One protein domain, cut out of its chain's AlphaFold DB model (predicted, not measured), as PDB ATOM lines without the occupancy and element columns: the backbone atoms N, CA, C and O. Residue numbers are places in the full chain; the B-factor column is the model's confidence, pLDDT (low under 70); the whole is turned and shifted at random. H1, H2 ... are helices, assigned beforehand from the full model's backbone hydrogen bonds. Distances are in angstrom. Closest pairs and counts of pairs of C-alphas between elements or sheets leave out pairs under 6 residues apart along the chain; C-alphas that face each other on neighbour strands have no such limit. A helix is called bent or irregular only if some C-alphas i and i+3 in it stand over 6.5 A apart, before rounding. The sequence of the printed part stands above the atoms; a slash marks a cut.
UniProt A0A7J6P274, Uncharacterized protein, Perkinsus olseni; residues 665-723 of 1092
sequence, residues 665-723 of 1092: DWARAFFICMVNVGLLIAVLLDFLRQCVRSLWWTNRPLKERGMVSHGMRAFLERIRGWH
ATOM      1  N   ASP A 665     112.435 167.756 139.604       84.25
ATOM      2  CA  ASP A 665     113.077 169.038 139.933       84.25
ATOM      3  C   ASP A 665     112.321 169.859 140.994       84.25
ATOM      4  O   ASP A 665     112.932 170.707 141.641       84.25
ATOM      5  N   TRP A 666     111.016 169.630 141.193       85.44
ATOM      6  CA  TRP A 666     110.258 170.265 142.279       85.44
ATOM      7  C   TRP A 666     110.629 169.682 143.641       85.44
ATOM      8  O   TRP A 666     110.865 170.445 144.572       85.44
ATOM      9  N   ALA A 667     110.775 168.358 143.747       81.94
ATOM     10  CA  ALA A 667     111.255 167.727 144.974       81.94
ATOM     11  C   ALA A 667     112.731 168.060 145.253       81.94
ATOM     12  O   ALA A 667     113.079 168.337 146.396       81.94
ATOM     13  N   ARG A 668     113.584 168.137 144.216       87.06
ATOM     14  CA  ARG A 668     114.972 168.634 144.340       87.06
ATOM     15  C   ARG A 668     115.013 170.069 144.873       87.06
ATOM     16  O   ARG A 668     115.781 170.355 145.784       87.06
ATOM     17  N   ALA A 669     114.174 170.956 144.336       87.00
ATOM     18  CA  ALA A 669     114.075 172.339 144.799       87.00
ATOM     19  C   ALA A 669     113.588 172.421 146.254       87.00
ATOM     20  O   ALA A 669     114.233 173.070 147.068       87.00
ATOM     21  N   PHE A 670     112.514 171.705 146.599       83.88
ATOM     22  CA  PHE A 670     111.973 171.651 147.959       83.88
ATOM     23  C   PHE A 670     112.985 171.093 148.972       83.88
ATOM     24  O   PHE A 670     113.158 171.664 150.047       83.88
ATOM     25  N   PHE A 671     113.719 170.036 148.606       84.00
ATOM     26  CA  PHE A 671     114.813 169.486 149.410       84.00
ATOM     27  C   PHE A 671     115.903 170.531 149.686       84.00
ATOM     28  O   PHE A 671     116.334 170.668 150.827       84.00
ATOM     29  N   ILE A 672     116.317 171.312 148.680       85.56
ATOM     30  CA  ILE A 672     117.293 172.394 148.888       85.56
ATOM     31  C   ILE A 672     116.702 173.531 149.735       85.56
ATOM     32  O   ILE A 672     117.403 174.020 150.614       85.56
ATOM     33  N   CYS A 673     115.436 173.921 149.550       83.50
ATOM     34  CA  CYS A 673     114.784 174.924 150.404       83.50
ATOM     35  C   CYS A 673     114.777 174.508 151.885       83.50
ATOM     36  O   CYS A 673     115.129 175.314 152.741       83.50
ATOM     37  N   MET A 674     114.422 173.253 152.179       75.88
ATOM     38  CA  MET A 674     114.336 172.727 153.549       75.88
ATOM     39  C   MET A 674     115.708 172.466 154.180       75.88
ATOM     40  O   MET A 674     115.911 172.727 155.362       75.88
ATOM     41  N   VAL A 675     116.665 171.949 153.405       78.50
ATOM     42  CA  VAL A 675     117.961 171.473 153.921       78.50
ATOM     43  C   VAL A 675     119.090 172.483 153.655       78.50
ATOM     44  O   VAL A 675     120.236 172.176 153.937       78.50
ATOM     45  N   ASN A 676     118.815 173.702 153.167       79.81
ATOM     46  CA  ASN A 676     119.823 174.700 152.757       79.81
ATOM     47  C   ASN A 676     121.005 174.841 153.747       79.81
ATOM     48  O   ASN A 676     122.151 174.535 153.417       79.81
ATOM     49  N   VAL A 677     120.711 175.226 154.994       76.94
ATOM     50  CA  VAL A 677     121.719 175.384 156.058       76.94
ATOM     51  C   VAL A 677     122.270 174.023 156.506       76.94
ATOM     52  O   VAL A 677     123.480 173.854 156.656       76.94
ATOM     53  N   GLY A 678     121.398 173.017 156.644       77.44
ATOM     54  CA  GLY A 678     121.773 171.659 157.050       77.44
ATOM     55  C   GLY A 678     122.719 170.949 156.074       77.44
ATOM     56  O   GLY A 678     123.541 170.146 156.501       77.44
ATOM     57  N   LEU A 679     122.664 171.267 154.778       81.25
ATOM     58  CA  LEU A 679     123.535 170.722 153.739       81.25
ATOM     59  C   LEU A 679     124.944 171.315 153.834       81.25
ATOM     60  O   LEU A 679     125.922 170.577 153.724       81.25
ATOM     61  N   LEU A 680     125.051 172.622 154.091       82.00
ATOM     62  CA  LEU A 680     126.333 173.281 154.359       82.00
ATOM     63  C   LEU A 680     126.983 172.698 155.621       82.00
ATOM     64  O   LEU A 680     128.153 172.315 155.585       82.00
ATOM     65  N   ILE A 681     126.202 172.533 156.697       84.12
ATOM     66  CA  ILE A 681     126.646 171.878 157.935       84.12
ATOM     67  C   ILE A 681     127.058 170.420 157.668       84.12
ATOM     68  O   ILE A 681     128.128 170.008 158.101       84.12
ATOM     69  N   ALA A 682     126.281 169.638 156.914       84.00
ATOM     70  CA  ALA A 682     126.597 168.237 156.626       84.00
ATOM     71  C   ALA A 682     127.873 168.064 155.781       84.00
ATOM     72  O   ALA A 682     128.646 167.135 156.022       84.00
ATOM     73  N   VAL A 683     128.125 168.953 154.812       87.12
ATOM     74  CA  VAL A 683     129.372 168.958 154.028       87.12
ATOM     75  C   VAL A 683     130.562 169.384 154.895       87.12
ATOM     76  O   VAL A 683     131.615 168.750 154.821       87.12
ATOM     77  N   LEU A 684     130.394 170.392 155.760       88.62
ATOM     78  CA  LEU A 684     131.421 170.823 156.713       88.62
ATOM     79  C   LEU A 684     131.759 169.720 157.729       88.62
ATOM     80  O   LEU A 684     132.932 169.416 157.933       88.62
ATOM     81  N   LEU A 685     130.753 169.069 158.317       87.12
ATOM     82  CA  LEU A 685     130.936 167.947 159.240       87.12
ATOM     83  C   LEU A 685     131.598 166.745 158.558       87.12
ATOM     84  O   LEU A 685     132.433 166.089 159.174       87.12
ATOM     85  N   ASP A 686     131.279 166.442 157.295       86.94
ATOM     86  CA  ASP A 686     131.936 165.341 156.579       86.94
ATOM     87  C   ASP A 686     133.385 165.664 156.173       86.94
ATOM     88  O   ASP A 686     134.239 164.774 156.189       86.94
ATOM     89  N   PHE A 687     133.687 166.933 155.880       89.12
ATOM     90  CA  PHE A 687     135.058 167.425 155.728       89.12
ATOM     91  C   PHE A 687     135.839 167.302 157.045       89.12
ATOM     92  O   PHE A 687     136.896 166.673 157.077       89.12
ATOM     93  N   LEU A 688     135.285 167.797 158.156       88.75
ATOM     94  CA  LEU A 688     135.879 167.662 159.489       88.75
ATOM     95  C   LEU A 688     136.075 166.185 159.875       88.75
ATOM     96  O   LEU A 688     137.141 165.822 160.363       88.75
ATOM     97  N   ARG A 689     135.119 165.299 159.565       87.94
ATOM     98  CA  ARG A 689     135.243 163.841 159.746       87.94
ATOM     99  C   ARG A 689     136.393 163.250 158.929       87.94
ATOM    100  O   ARG A 689     137.136 162.402 159.423       87.94
ATOM    101  N   GLN A 690     136.579 163.693 157.685       85.81
ATOM    102  CA  GLN A 690     137.718 163.280 156.861       85.81
ATOM    103  C   GLN A 690     139.057 163.815 157.382       85.81
ATOM    104  O   GLN A 690     140.060 163.114 157.211       85.81
ATOM    105  N   CYS A 691     139.070 164.976 158.044       85.81
ATOM    106  CA  CYS A 691     140.219 165.520 158.771       85.81
ATOM    107  C   CYS A 691     140.496 164.773 160.088       85.81
ATOM    108  O   CYS A 691     141.651 164.487 160.368       85.81
ATOM    109  N   VAL A 692     139.486 164.338 160.852       85.94
ATOM    110  CA  VAL A 692     139.681 163.499 162.059       85.94
ATOM    111  C   VAL A 692     140.217 162.115 161.678       85.94
ATOM    112  O   VAL A 692     141.282 161.705 162.142       85.94
ATOM    113  N   ARG A 693     139.591 161.447 160.696       82.00
ATOM    114  CA  ARG A 693     140.171 160.261 160.031       82.00
ATOM    115  C   ARG A 693     141.545 160.560 159.383       82.00
ATOM    116  O   ARG A 693     142.206 159.622 158.944       82.00
ATOM    117  N   SER A 694     141.903 161.835 159.190       79.88
ATOM    118  CA  SER A 694     143.209 162.384 158.772       79.88
ATOM    119  C   SER A 694     144.359 161.916 159.648       79.88
ATOM    120  O   SER A 694     145.361 161.408 159.150       79.88
ATOM    121  N   LEU A 695     144.190 162.101 160.956       82.00
ATOM    122  CA  LEU A 695     145.253 161.937 161.944       82.00
ATOM    123  C   LEU A 695     145.384 160.484 162.420       82.00
ATOM    124  O   LEU A 695     146.481 160.050 162.752       82.00
ATOM    125  N   TRP A 696     144.279 159.732 162.466       74.38
ATOM    126  CA  TRP A 696     144.244 158.412 163.116       74.38
ATOM    127  C   TRP A 696     144.361 157.206 162.173       74.38
ATOM    128  O   TRP A 696     144.608 156.099 162.645       74.38
ATOM    129  N   TRP A 697     144.169 157.366 160.856       73.62
ATOM    130  CA  TRP A 697     144.105 156.221 159.937       73.62
ATOM    131  C   TRP A 697     145.274 156.190 158.946       73.62
ATOM    132  O   TRP A 697     145.201 156.745 157.850       73.62
ATOM    133  N   THR A 698     146.337 155.474 159.319       65.75
ATOM    134  CA  THR A 698     147.577 155.335 158.535       65.75
ATOM    135  C   THR A 698     147.339 154.670 157.172       65.75
ATOM    136  O   THR A 698     147.670 155.228 156.128       65.75
ATOM    137  N   ASN A 699     146.682 153.502 157.154       67.31
ATOM    138  CA  ASN A 699     146.451 152.708 155.939       67.31
ATOM    139  C   ASN A 699     145.061 152.952 155.330       67.31
ATOM    140  O   ASN A 699     144.214 152.062 155.257       67.31
ATOM    141  N   ARG A 700     144.826 154.186 154.870       66.69
ATOM    142  CA  ARG A 700     143.583 154.591 154.189       66.69
ATOM    143  C   ARG A 700     143.420 153.933 152.807       66.69
ATOM    144  O   ARG A 700     144.306 154.124 151.958       66.69
ATOM    145  N   PRO A 701     142.283 153.271 152.510       73.38
ATOM    146  CA  PRO A 701     141.999 152.738 151.179       73.38
ATOM    147  C   PRO A 701     141.867 153.869 150.150       73.38
ATOM    148  O   PRO A 701     141.296 154.922 150.437       73.38
ATOM    149  N   LEU A 702     142.372 153.648 148.929       68.38
ATOM    150  CA  LEU A 702     142.421 154.649 147.847       68.38
ATOM    151  C   LEU A 702     141.071 155.347 147.605       68.38
ATOM    152  O   LEU A 702     141.025 156.568 147.484       68.38
ATOM    153  N   LYS A 703     139.976 154.576 147.636       69.50
ATOM    154  CA  LYS A 703     138.591 155.029 147.420       69.50
ATOM    155  C   LYS A 703     138.106 156.094 148.421       69.50
ATOM    156  O   LYS A 703     137.133 156.785 148.139       69.50
ATOM    157  N   GLU A 704     138.779 156.260 149.564       70.19
ATOM    158  CA  GLU A 704     138.414 157.231 150.607       70.19
ATOM    159  C   GLU A 704     139.416 158.389 150.768       70.19
ATOM    160  O   GLU A 704     139.165 159.318 151.539       70.19
ATOM    161  N   ARG A 705     140.529 158.394 150.018       66.69
ATOM    162  CA  ARG A 705     141.540 159.467 150.071       66.69
ATOM    163  C   ARG A 705     141.001 160.759 149.444       66.69
ATOM    164  O   ARG A 705     140.367 160.717 148.390       66.69
ATOM    165  N   GLY A 706     141.210 161.901 150.101       78.00
ATOM    166  CA  GLY A 706     140.710 163.227 149.690       78.00
ATOM    167  C   GLY A 706     139.716 163.867 150.675       78.00
ATOM    168  O   GLY A 706     139.225 163.208 151.589       78.00
ATOM    169  N   MET A 707     139.425 165.159 150.474       82.06
ATOM    170  CA  MET A 707     138.781 166.069 151.446       82.06
ATOM    171  C   MET A 707     137.402 165.644 151.980       82.06
ATOM    172  O   MET A 707     137.054 165.989 153.098       82.06
ATOM    173  N   VAL A 708     136.605 164.928 151.188       84.81
ATOM    174  CA  VAL A 708     135.193 164.600 151.478       84.81
ATOM    175  C   VAL A 708     135.015 163.077 151.425       84.81
ATOM    176  O   VAL A 708     135.763 162.412 150.706       84.81
ATOM    177  N   SER A 709     134.092 162.473 152.176       84.12
ATOM    178  CA  SER A 709     133.906 161.011 152.158       84.12
ATOM    179  C   SER A 709     133.432 160.506 150.789       84.12
ATOM    180  O   SER A 709     132.849 161.255 150.005       84.12
ATOM    181  N   HIS A 710     133.649 159.223 150.476       84.06
ATOM    182  CA  HIS A 710     133.196 158.663 149.194       84.06
ATOM    183  C   HIS A 710     131.669 158.757 149.016       84.06
ATOM    184  O   HIS A 710     131.203 159.100 147.933       84.06
ATOM    185  N   GLY A 711     130.893 158.521 150.082       83.12
ATOM    186  CA  GLY A 711     129.433 158.643 150.046       83.12
ATOM    187  C   GLY A 711     128.965 160.074 149.769       83.12
ATOM    188  O   GLY A 711     128.101 160.278 148.919       83.12
ATOM    189  N   MET A 712     129.578 161.067 150.422       84.75
ATOM    190  CA  MET A 712     129.274 162.479 150.178       84.75
ATOM    191  C   MET A 712     129.774 162.944 148.800       84.75
ATOM    192  O   MET A 712     129.067 163.690 148.134       84.75
ATOM    193  N   ARG A 713     130.918 162.453 148.293       87.81
ATOM    194  CA  ARG A 713     131.347 162.706 146.900       87.81
ATOM    195  C   ARG A 713     130.345 162.160 145.889       87.81
ATOM    196  O   ARG A 713     129.874 162.924 145.059       87.81
ATOM    197  N   ALA A 714     129.933 160.898 146.018       86.06
ATOM    198  CA  ALA A 714     128.931 160.299 145.135       86.06
ATOM    199  C   ALA A 714     127.567 161.022 145.208       86.06
ATOM    200  O   ALA A 714     126.831 161.077 144.223       86.06
ATOM    201  N   PHE A 715     127.221 161.605 146.361       85.19
ATOM    202  CA  PHE A 715     126.046 162.464 146.523       85.19
ATOM    203  C   PHE A 715     126.218 163.828 145.828       85.19
ATOM    204  O   PHE A 715     125.349 164.225 145.053       85.19
ATOM    205  N   LEU A 716     127.356 164.500 146.018       85.25
ATOM    206  CA  LEU A 716     127.701 165.761 145.351       85.25
ATOM    207  C   LEU A 716     127.838 165.605 143.826       85.25
ATOM    208  O   LEU A 716     127.463 166.506 143.086       85.25
ATOM    209  N   GLU A 717     128.309 164.458 143.337       87.12
ATOM    210  CA  GLU A 717     128.366 164.104 141.912       87.12
ATOM    211  C   GLU A 717     126.960 163.924 141.319       87.12
ATOM    212  O   GLU A 717     126.662 164.482 140.261       87.12
ATOM    213  N   ARG A 718     126.051 163.238 142.030       85.62
ATOM    214  CA  ARG A 718     124.628 163.142 141.644       85.62
ATOM    215  C   ARG A 718     123.957 164.517 141.614       85.62
ATOM    216  O   ARG A 718     123.247 164.815 140.660       85.62
ATOM    217  N   ILE A 719     124.221 165.351 142.619       85.75
ATOM    218  CA  ILE A 719     123.757 166.745 142.705       85.75
ATOM    219  C   ILE A 719     124.341 167.604 141.571       85.75
ATOM    220  O   ILE A 719     123.636 168.413 140.970       85.75
ATOM    221  N   ARG A 720     125.611 167.410 141.199       84.50
ATOM    222  CA  ARG A 720     126.245 168.089 140.055       84.50
ATOM    223  C   ARG A 720     125.584 167.724 138.720       84.50
ATOM    224  O   ARG A 720     125.566 168.560 137.822       84.50
ATOM    225  N   GLY A 721     125.015 166.524 138.610       83.69
ATOM    226  CA  GLY A 721     124.209 166.079 137.467       83.69
ATOM    227  C   GLY A 721     122.777 166.633 137.410       83.69
ATOM    228  O   GLY A 721     122.038 166.285 136.490       83.69
ATOM    229  N   TRP A 722     122.340 167.462 138.366       87.56
ATOM    230  CA  TRP A 722     121.000 168.058 138.343       87.56
ATOM    231  C   TRP A 722     120.876 169.195 137.318       87.56
ATOM    232  O   TRP A 722     121.835 169.894 136.987       87.56
ATOM    233  N   HIS A 723     119.648 169.428 136.843       86.44
ATOM    234  CA  HIS A 723     119.332 170.506 135.903       86.44
ATOM    235  C   HIS A 723     119.228 171.847 136.647       86.44
ATOM    236  O   HIS A 723     118.149 172.359 136.936       86.44
TER     237      HIS A 723
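AT A GLANCE: This is residues 665 to 723 of the 1092 residues of an uncharacterized protein of Perkinsus olseni (UniProt A0A7J6P274). What shape does the printed part make? It is an open, elongated loop: the helix H1 turns a corner into a short arm H1a and a long arm H1b, a long link then folds back, and the short helix H2 returns loosely beside H1b, opposite ways. What is it built of? The printed part has 59 residues with two named helices, H1 then H2, and no named strand; its class is all helix. How compact is it? It is loose, with a radius of gyration of the C-alphas of 13.7 A and spans of 43 by 21 by 10 A.

IN THESE COORDINATES: Where does H1 lie? By its hydrogen bonds it was assigned as one helix, residues 665 to 696, but it is bent: C-alphas 674 and 677 are 8.2 A apart. Arm H1a, residues 665 to 674, begins at C-alpha 665 (113.077, 169.038, 139.933) and is 14.2 A long; arm H1b, residues 677 to 696, is 29.1 A long and ends at C-alpha 696 (144.244, 158.412, 163.116). Where is H2? It holds residues 710 to 720, is 14.9 A long and ends at C-alpha 720 (126.245, 168.089, 140.055).

HOW THE PARTS SIT: How do the arms stand? H1a and H1b are about perpendicular, at 75 degrees. Where does H2 stand? H1b and H2 are close but not clearly touching; their closest C-alphas, of Asp 686 and Met 712, are 7.5 A apart. They run opposite ways at a shallow tilt of 33 degrees, only just short of steep. H1a and H2 are apart. What do the backbones show? In H1a and H2 every O i to N i+4 pair is within hydrogen-bond range; in H1b 14 of 16 are.

THE WHOLE: How large is it? The two C-alphas farthest apart, of Trp 666 and Thr 698, are 43.4 A apart, while those of Asp 665 and His 723, the first and last printed, are 7.6 A apart. Which parts are loose or uncertain? The printed part has no cut; the link from H1 to H2, residues 697 to 709, is long, and residues 672 to 678, which belong to H1, and 695 to 703 stand free. The mean pLDDT of the printed part is 81.7, with residues 698 to 700, 702 to 703 and 705 under 70.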